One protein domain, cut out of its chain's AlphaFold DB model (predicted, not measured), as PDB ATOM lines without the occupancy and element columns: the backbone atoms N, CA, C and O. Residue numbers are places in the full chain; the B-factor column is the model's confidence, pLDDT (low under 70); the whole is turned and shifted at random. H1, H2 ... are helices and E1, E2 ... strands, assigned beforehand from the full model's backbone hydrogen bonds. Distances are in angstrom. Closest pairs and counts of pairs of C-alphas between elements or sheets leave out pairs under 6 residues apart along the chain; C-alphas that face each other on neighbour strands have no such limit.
ATOM      1  N   CYS A   2      -0.436  24.710  -4.128       78.50
ATOM      2  CA  CYS A   2       0.372  25.896  -3.842       78.50
ATOM      3  C   CYS A   2       0.428  26.203  -2.363       78.50
ATOM      4  O   CYS A   2      -0.548  26.023  -1.638       78.50
ATOM      5  N   CYS A   3       1.595  26.671  -1.927       78.00
ATOM      6  CA  CYS A   3       1.809  27.015  -0.534       78.00
ATOM      7  C   CYS A   3       0.817  28.116  -0.105       78.00
ATOM      8  O   CYS A   3       0.714  29.129  -0.793       78.00
ATOM      9  N   PRO A   4       0.096  27.980   1.015       71.38
ATOM     10  CA  PRO A   4      -0.815  29.030   1.471       71.38
ATOM     11  C   PRO A   4      -0.070  30.297   1.905       71.38
ATOM     12  O   PRO A   4      -0.488  31.393   1.561       71.38
ATOM     13  N   ASN A   5       1.101  30.162   2.527       75.38
ATOM     14  CA  ASN A   5       1.932  31.303   2.922       75.38
ATOM     15  C   ASN A   5       2.613  31.977   1.710       75.38
ATOM     16  O   ASN A   5       2.484  33.164   1.433       75.38
ATOM     17  N   CYS A   6       3.322  31.135   0.964       77.50
ATOM     18  CA  CYS A   6       4.118  31.352  -0.239       77.50
ATOM     19  C   CYS A   6       3.466  31.641  -1.595       77.50
ATOM     20  O   CYS A   6       3.882  32.490  -2.382       77.50
ATOM     21  N   GLY A   7       2.534  30.740  -1.905       73.69
ATOM     22  CA  GLY A   7       2.109  30.232  -3.219       73.69
ATOM     23  C   GLY A   7       3.161  30.175  -4.291       73.69
ATOM     24  O   GLY A   7       2.856  30.298  -5.472       73.69
ATOM     25  N   HIS A   8       4.375  29.855  -3.861       80.75
ATOM     26  CA  HIS A   8       5.204  28.963  -4.632       80.75
ATOM     27  C   HIS A   8       4.469  27.632  -4.845       80.75
ATOM     28  O   HIS A   8       3.769  27.138  -3.949       80.75
ATOM     29  N   THR A   9       4.640  27.055  -6.028       78.25
ATOM     30  CA  THR A   9       4.114  25.738  -6.379       78.25
ATOM     31  C   THR A   9       4.779  24.679  -5.505       78.25
ATOM     32  O   THR A   9       5.999  24.684  -5.321       78.25
ATOM     33  N   THR A  10       3.988  23.790  -4.915       76.88
ATOM     34  CA  THR A  10       4.468  22.725  -4.026       76.88
ATOM     35  C   THR A  10       3.825  21.386  -4.379       76.88
ATOM     36  O   THR A  10       2.660  21.308  -4.785       76.88
ATOM     37  N   SER A  11       4.582  20.307  -4.200       76.50
ATOM     38  CA  SER A  11       4.054  18.942  -4.290       76.50
ATOM     39  C   SER A  11       3.209  18.616  -3.055       76.50
ATOM     40  O   SER A  11       3.440  19.185  -1.989       76.50
ATOM     41  N   LEU A  12       2.237  17.713  -3.205       69.44
ATOM     42  CA  LEU A  12       1.394  17.236  -2.098       69.44
ATOM     43  C   LEU A  12       2.185  16.385  -1.089       69.44
ATOM     44  O   LEU A  12       1.912  16.461   0.101       69.44
ATOM     45  N   ASP A  13       3.212  15.669  -1.547       71.69
ATOM     46  CA  ASP A  13       4.093  14.830  -0.718       71.69
ATOM     47  C   ASP A  13       5.066  15.589   0.192       71.69
ATOM     48  O   ASP A  13       5.784  14.983   0.984       71.69
ATOM     49  N   GLN A  14       5.157  16.914   0.075       77.88
ATOM     50  CA  GLN A  14       6.150  17.667   0.835       77.88
ATOM     51  C   GLN A  14       5.544  18.217   2.131       77.88
ATOM     52  O   GLN A  14       4.570  18.966   2.069       77.88
ATOM     53  N   PRO A  15       6.151  17.946   3.303       82.81
ATOM     54  CA  PRO A  15       5.656  18.460   4.580       82.81
ATOM     55  C   PRO A  15       5.914  19.964   4.746       82.81
ATOM     56  O   PRO A  15       5.335  20.610   5.618       82.81
ATOM     57  N   ARG A  16       6.811  20.547   3.936       86.38
ATOM     58  CA  ARG A  16       7.189  21.964   3.993       86.38
ATOM     59  C   ARG A  16       7.364  22.543   2.594       86.38
ATOM     60  O   ARG A  16       7.782  21.857   1.664       86.38
ATOM     61  N   CYS A  17       7.072  23.830   2.438       84.12
ATOM     62  CA  CYS A  17       7.337  24.562   1.204       84.12
ATOM     63  C   CYS A  17       8.842  24.815   1.044       84.12
ATOM     64  O   CYS A  17       9.441  25.457   1.899       84.12
ATOM     65  N   ARG A  18       9.445  24.415  -0.083       87.69
ATOM     66  CA  ARG A  18      10.882  24.644  -0.345       87.69
ATOM     67  C   ARG A  18      11.287  26.115  -0.459       87.69
ATOM     68  O   ARG A  18      12.453  26.426  -0.274       87.69
ATOM     69  N   HIS A  19      10.345  27.005  -0.768       86.56
ATOM     70  CA  HIS A  19      10.643  28.423  -0.968       86.56
ATOM     71  C   HIS A  19      10.577  29.243   0.325       86.56
ATOM     72  O   HIS A  19      11.401  30.120   0.534       86.56
ATOM     73  N   CYS A  20       9.580  29.017   1.184       85.69
ATOM     74  CA  CYS A  20       9.401  29.810   2.414       85.69
ATOM     75  C   CYS A  20       9.495  28.991   3.700       85.69
ATOM     76  O   CYS A  20       9.225  29.509   4.777       85.69
ATOM     77  N   ASN A  21       9.807  27.699   3.593       86.12
ATOM     78  CA  ASN A  21       9.894  26.765   4.710       86.12
ATOM     79  C   ASN A  21       8.608  26.631   5.558       86.12
ATOM     80  O   ASN A  21       8.641  26.049   6.643       86.12
ATOM     81  N   TYR A  22       7.470  27.141   5.073       81.75
ATOM     82  CA  TYR A  22       6.168  27.011   5.728       81.75
ATOM     83  C   TYR A  22       5.752  25.543   5.809       81.75
ATOM     84  O   TYR A  22       5.846  24.824   4.810       81.75
ATOM     85  N   GLN A  23       5.275  25.115   6.976       83.88
ATOM     86  CA  GLN A  23       4.784  23.761   7.195       83.88
ATOM     87  C   GLN A  23       3.447  23.580   6.482       83.88
ATOM     88  O   GLN A  23       2.455  24.219   6.822       83.88
ATOM     89  N   LEU A  24       3.448  22.755   5.440       78.12
ATOM     90  CA  LEU A  24       2.257  22.506   4.647       78.12
ATOM     91  C   LEU A  24       1.304  21.627   5.465       78.12
ATOM     92  O   LEU A  24       1.768  20.727   6.170       78.12
ATOM     93  N   PRO A  25      -0.014  21.881   5.400       70.81
ATOM     94  CA  PRO A  25      -0.969  20.982   6.023       70.81
ATOM     95  C   PRO A  25      -0.772  19.574   5.439       70.81
ATOM     96  O   PRO A  25      -0.503  19.464   4.236       70.81
ATOM     97  N   PRO A  26      -0.874  18.515   6.264       66.50
ATOM     98  CA  PRO A  26      -0.793  17.145   5.772       66.50
ATOM     99  C   PRO A  26      -1.797  16.986   4.636       66.50
ATOM    100  O   PRO A  26      -2.906  17.520   4.730       66.50
ATOM    101  N   ALA A  27      -1.382  16.326   3.553       59.66
ATOM    102  CA  ALA A  27      -2.207  16.151   2.369       59.66
ATOM    103  C   ALA A  27      -3.547  15.533   2.783       59.66
ATOM    104  O   ALA A  27      -3.644  14.334   3.037       59.66
ATOM    105  N   GLU A  37     -13.924  24.180 -12.823       71.25
ATOM    106  CA  GLU A  37     -14.283  25.494 -12.301       71.25
ATOM    107  C   GLU A  37     -13.188  26.514 -12.637       71.25
ATOM    108  O   GLU A  37     -11.985  26.239 -12.557       71.25
ATOM    109  N   THR A  38     -13.606  27.717 -13.025       79.19
ATOM    110  CA  THR A  38     -12.720  28.869 -13.199       79.19
ATOM    111  C   THR A  38     -12.804  29.783 -11.986       79.19
ATOM    112  O   THR A  38     -13.892  30.072 -11.493       79.19
ATOM    113  N   ILE A  39     -11.665  30.304 -11.539       80.56
ATOM    114  CA  ILE A  39     -11.573  31.361 -10.536       80.56
ATOM    115  C   ILE A  39     -11.228  32.695 -11.206       80.56
ATOM    116  O   ILE A  39     -10.264  32.798 -11.968       80.56
ATOM    117  N   ALA A  40     -12.004  33.737 -10.910       84.50
ATOM    118  CA  ALA A  40     -11.674  35.096 -11.322       84.50
ATOM    119  C   ALA A  40     -10.546  35.655 -10.442       84.50
ATOM    120  O   ALA A  40     -10.571  35.528  -9.216       84.50
ATOM    121  N   CYS A  41      -9.547  36.280 -11.064       83.38
ATOM    122  CA  CYS A  41      -8.492  36.967 -10.330       83.38
ATOM    123  C   CYS A  41      -9.070  38.160  -9.558       83.38
ATOM    124  O   CYS A  41      -9.726  39.011 -10.150       83.38
ATOM    125  N   TRP A  42      -8.772  38.276  -8.264       81.50
ATOM    126  CA  TRP A  42      -9.202  39.428  -7.465       81.50
ATOM    127  C   TRP A  42      -8.601  40.756  -7.959       81.50
ATOM    128  O   TRP A  42      -9.209  41.802  -7.771       81.50
ATOM    129  N   ASN A  43      -7.418  40.712  -8.587       82.88
ATOM    130  CA  ASN A  43      -6.687  41.901  -9.026       82.88
ATOM    131  C   ASN A  43      -7.151  42.416 -10.397       82.88
ATOM    132  O   ASN A  43      -7.263  43.618 -10.598       82.88
ATOM    133  N   CYS A  44      -7.401  41.521 -11.358       89.31
ATOM    134  CA  CYS A  44      -7.681  41.910 -12.748       89.31
ATOM    135  C   CYS A  44      -8.921  41.244 -13.359       89.31
ATOM    136  O   CYS A  44      -9.128  41.341 -14.565       89.31
ATOM    137  N   ALA A  45      -9.708  40.515 -12.562       87.81
ATOM    138  CA  ALA A  45     -10.910  39.780 -12.966       87.81
ATOM    139  C   ALA A  45     -10.727  38.707 -14.059       87.81
ATOM    140  O   ALA A  45     -11.683  38.006 -14.384       87.81
ATOM    141  N   THR A  46      -9.513  38.507 -14.593       90.88
ATOM    142  CA  THR A  46      -9.234  37.469 -15.593       90.88
ATOM    143  C   THR A  46      -9.655  36.096 -15.061       90.88
ATOM    144  O   THR A  46      -9.294  35.766 -13.926       90.88
ATOM    145  N   PRO A  47     -10.388  35.285 -15.843       88.75
ATOM    146  CA  PRO A  47     -10.719  33.918 -15.471       88.75
ATOM    147  C   PRO A  47      -9.477  33.030 -15.571       88.75
ATOM    148  O   PRO A  47      -8.734  33.069 -16.549       88.75
ATOM    149  N   ASN A  48      -9.245  32.219 -14.547       86.00
ATOM    150  CA  ASN A  48      -8.135  31.275 -14.479       86.00
ATOM    151  C   ASN A  48      -8.672  29.896 -14.088       86.00
ATOM    152  O   ASN A  48      -9.713  29.821 -13.437       86.00
ATOM    153  N   PRO A  49      -7.969  28.802 -14.406       82.75
ATOM    154  CA  PRO A  49      -8.312  27.486 -13.875       82.75
ATOM    155  C   PRO A  49      -8.361  27.508 -12.338       82.75
ATOM    156  O   PRO A  49      -7.479  28.094 -11.713       82.75
ATOM    157  N   ALA A  50      -9.337  26.855 -11.696       76.88
ATOM    158  CA  ALA A  50      -9.442  26.834 -10.227       76.88
ATOM    159  C   ALA A  50      -8.230  26.192  -9.524       76.88
ATOM    160  O   ALA A  50      -8.003  26.430  -8.338       76.88
ATOM    161  N   HIS A  51      -7.441  25.396 -10.251       72.62
ATOM    162  CA  HIS A  51      -6.185  24.819  -9.771       72.62
ATOM    163  C   HIS A  51      -4.959  25.719 -10.016       72.62
ATOM    164  O   HIS A  51      -3.871  25.403  -9.531       72.62
ATOM    165  N   SER A  52      -5.106  26.820 -10.762       77.81
ATOM    166  CA  SER A  52      -4.027  27.783 -10.974       77.81
ATOM    167  C   SER A  52      -3.760  28.577  -9.708       77.81
ATOM    168  O   SER A  52      -4.667  29.027  -9.017       77.81
ATOM    169  N   CYS A  53      -2.482  28.805  -9.442       78.06
ATOM    170  CA  CYS A  53      -2.039  29.548  -8.264       78.06
ATOM    171  C   CYS A  53      -1.679  30.996  -8.559       78.06
ATOM    172  O   CYS A  53      -1.511  31.805  -7.643       78.06
ATOM    173  N   ARG A  54      -1.509  31.311  -9.843       83.19
ATOM    174  CA  ARG A  54      -1.196  32.643 -10.329       83.19
ATOM    175  C   ARG A  54      -2.062  32.978 -11.519       83.19
ATOM    176  O   ARG A  54      -2.394  32.104 -12.319       83.19
ATOM    177  N   CYS A  55      -2.420  34.249 -11.599       87.00
ATOM    178  CA  CYS A  55      -3.152  34.771 -12.724       87.00
ATOM    179  C   CYS A  55      -2.284  34.714 -13.981       87.00
ATOM    180  O   CYS A  55      -1.146  35.179 -13.963       87.00
ATOM    181  N   THR A  56      -2.832  34.198 -15.075       88.69
ATOM    182  CA  THR A  56      -2.145  34.153 -16.373       88.69
ATOM    183  C   THR A  56      -1.932  35.539 -16.980       88.69
ATOM    184  O   THR A  56      -1.008  35.720 -17.762       88.69
ATOM    185  N   CYS A  57      -2.757  36.520 -16.600       91.69
ATOM    186  CA  CYS A  57      -2.678  37.891 -17.099       91.69
ATOM    187  C   CYS A  57      -1.735  38.768 -16.262       91.69
ATOM    188  O   CYS A  57      -0.795  39.351 -16.791       91.69
ATOM    189  N   CYS A  58      -1.954  38.853 -14.945       88.88
ATOM    190  CA  CYS A  58      -1.224  39.797 -14.087       88.88
ATOM    191  C   CYS A  58      -0.259  39.139 -13.091       88.88
ATOM    192  O   CYS A  58       0.318  39.827 -12.252       88.88
ATOM    193  N   ASN A  59      -0.114  37.811 -13.123       83.75
ATOM    194  CA  ASN A  59       0.735  37.039 -12.209       83.75
ATOM    195  C   ASN A  59       0.382  37.177 -10.707       83.75
ATOM    196  O   ASN A  59       1.108  36.662  -9.851       83.75
ATOM    197  N   ALA A  60      -0.737  37.834 -10.371       83.94
ATOM    198  CA  ALA A  60      -1.235  37.938  -9.004       83.94
ATOM    199  C   ALA A  60      -1.589  36.555  -8.444       83.94
ATOM    200  O   ALA A  60      -2.003  35.655  -9.179       83.94
ATOM    201  N   ARG A  61      -1.442  36.389  -7.126       78.56
ATOM    202  CA  ARG A  61      -1.796  35.147  -6.428       78.56
ATOM    203  C   ARG A  61      -3.304  34.905  -6.543       78.56
ATOM    204  O   ARG A  61      -4.097  35.814  -6.299       78.56
ATOM    205  N   LEU A  62      -3.676  33.683  -6.911       78.56
ATOM    206  CA  LEU A  62      -5.058  33.217  -6.916       78.56
ATOM    207  C   LEU A  62      -5.277  32.392  -5.649       78.56
ATOM    208  O   LEU A  62      -4.611  31.374  -5.456       78.56
ATOM    209  N   ASP A  63      -6.176  32.841  -4.778       69.31
ATOM    210  CA  ASP A  63      -6.541  32.087  -3.583       69.31
ATOM    211  C   ASP A  63      -7.446  30.919  -3.978       69.31
ATOM    212  O   ASP A  63      -8.573  31.104  -4.441       69.31
ATOM    213  N   THR A  64      -6.985  29.690  -3.766       62.69
ATOM    214  CA  THR A  64      -7.845  28.508  -3.917       62.69
ATOM    215  C   THR A  64      -9.034  28.573  -2.936       62.69
ATOM    216  O   THR A  64      -8.952  29.226  -1.889       62.69
ATOM    217  N   PRO A  65     -10.159  27.878  -3.201       51.34
ATOM    218  CA  PRO A  65     -11.292  27.808  -2.270       51.34
ATOM    219  C   PRO A  65     -10.899  27.391  -0.840       51.34
ATOM    220  O   PRO A  65     -11.467  27.896   0.126       51.34
ATOM    221  N   ALA A  66      -9.887  26.528  -0.700       51.00
ATOM    222  CA  ALA A  66      -9.331  26.123   0.590       51.00
ATOM    223  C   ALA A  66      -8.603  27.271   1.319       51.00
ATOM    224  O   ALA A  66      -8.721  27.395   2.536       51.00
ATOM    225  N   GLN A  67      -7.909  28.144   0.581       57.44
ATOM    226  CA  GLN A  67      -7.207  29.318   1.118       57.44
ATOM    227  C   GLN A  67      -8.163  30.462   1.476       57.44
ATOM    228  O   GLN A  67      -7.913  31.176   2.443       57.44
ATOM    229  N   ARG A  68      -9.309  30.590   0.787       53.72
ATOM    230  CA  ARG A  68     -10.346  31.581   1.140       53.72
ATOM    231  C   ARG A  68     -10.868  31.421   2.570       53.72
ATOM    232  O   ARG A  68     -11.117  32.421   3.233       53.72
ATOM    233  N   ARG A  69     -10.974  30.189   3.086       46.69
ATOM    234  CA  ARG A  69     -11.395  29.951   4.483       46.69
ATOM    235  C   ARG A  69     -10.350  30.409   5.503       46.69
ATOM    236  O   ARG A  69     -10.715  30.840   6.590       46.69
ATOM    237  N   THR A  70      -9.068  30.346   5.154       46.59
ATOM    238  CA  THR A  70      -7.974  30.802   6.021       46.59
ATOM    239  C   THR A  70      -7.775  32.313   5.920       46.59
ATOM    240  O   THR A  70      -7.601  32.965   6.945       46.59
ATOM    241  N   HIS A  71      -7.895  32.898   4.723       47.06
ATOM    242  CA  HIS A  71      -7.772  34.345   4.523       47.06
ATOM    243  C   HIS A  71      -8.864  35.144   5.238       47.06
ATOM    244  O   HIS A  71      -8.541  36.171   5.822       47.06
ATOM    245  N   THR A  72     -10.115  34.674   5.310       46.84
ATOM    246  CA  THR A  72     -11.145  35.379   6.103       46.84
ATOM    247  C   THR A  72     -10.800  35.414   7.598       46.84
ATOM    248  O   THR A  72     -11.043  36.417   8.263       46.84
ATOM    249  N   LEU A  73     -10.174  34.361   8.134       48.38
ATOM    250  CA  LEU A  73      -9.737  34.329   9.533       48.38
ATOM    251  C   LEU A  73      -8.487  35.193   9.764       48.38
ATOM    252  O   LEU A  73      -8.437  35.944  10.736       48.38
ATOM    253  N   THR A  74      -7.507  35.157   8.858       46.75
ATOM    254  CA  THR A  74      -6.280  35.962   8.977       46.75
ATOM    255  C   THR A  74      -6.522  37.451   8.710       46.75
ATOM    256  O   THR A  74      -5.940  38.279   9.404       46.75
ATOM    257  N   PHE A  75      -7.405  37.823   7.776       49.16
ATOM    258  CA  PHE A  75      -7.732  39.226   7.484       49.16
ATOM    259  C   PHE A  75      -8.512  39.879   8.636       49.16
ATOM    260  O   PHE A  75      -8.229  41.019   9.005       49.16
ATOM    261  N   ASN A  76      -9.426  39.137   9.274       44.00
ATOM    262  CA  ASN A  76     -10.110  39.598  10.486       44.00
ATOM    263  C   ASN A  76      -9.148  39.689  11.684       44.00
ATOM    264  O   ASN A  76      -9.203  40.664  12.430       44.00
ATOM    265  N   ALA A  77      -8.209  38.748  11.836       48.22
ATOM    266  CA  ALA A  77      -7.177  38.831  12.873       48.22
ATOM    267  C   ALA A  77      -6.221  40.023  12.664       48.22
ATOM    268  O   ALA A  77      -5.890  40.713  13.625       48.22
ATOM    269  N   TYR A  78      -5.832  40.327  11.419       44.41
ATOM    270  CA  TYR A  78      -4.996  41.493  11.111       44.41
ATOM    271  C   TYR A  78      -5.728  42.818  11.359       44.41
ATOM    272  O   TYR A  78      -5.115  43.755  11.859       44.41
ATOM    273  N   ARG A  79      -7.036  42.914  11.076       41.25
ATOM    274  CA  ARG A  79      -7.812  44.136  11.362       41.25
ATOM    275  C   ARG A  79      -8.115  44.366  12.842       41.25
ATOM    276  O   ARG A  79      -8.256  45.519  13.236       41.25
TER     277      ARG A  79
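What this domain is: This is residues 2 to 27 and 37 to 79 of the 86 residues of an uncharacterized protein of Bacteroidetes bacterium (UniProt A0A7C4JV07). The domain has little regular structure: two lobes made mostly of loops, residues 2 to 27 and residues 37 to 64, with a small two-strand hairpin, E1 and E2, in the second, and one helix, H1, whose residues 72 to 79 stick out. The printed part has 69 residues, with the order E1, E2, H1; the class is mixed, with 21 residues in named elements, and the sheet is antiparallel. It is compact, with a radius of gyration of the C-alphas of 12.6 A and spans of 32 by 30 by 20 A.

Where its parts are: Residues 2 to 27 hold no named element and begin at C-alpha 2 (0.372, 25.896, -3.842). E1 is residues 38 to 40 and E2 residues 47 to 49. H1, residues 65 to 79, is 21.6 A long and ends at C-alpha 79 (-7.812, 44.136, 11.362).

How they stand to each other: E1 and E2 form a hairpin, antiparallel at 138 degrees; N 39 and O 48 are within hydrogen-bond range at 2.8 A. E1 and H1 are apart. In H1, 8 of 11 O i to N i+4 pairs are within range.

The domain as a whole: Residues 28 to 36 are not printed; C-alphas 27 and 37 are 21.2 A apart. The link from E2 to H1 is long, 15 residues. The pLDDT is under 70 at residues 12, 26 to 27 and 63 to 79.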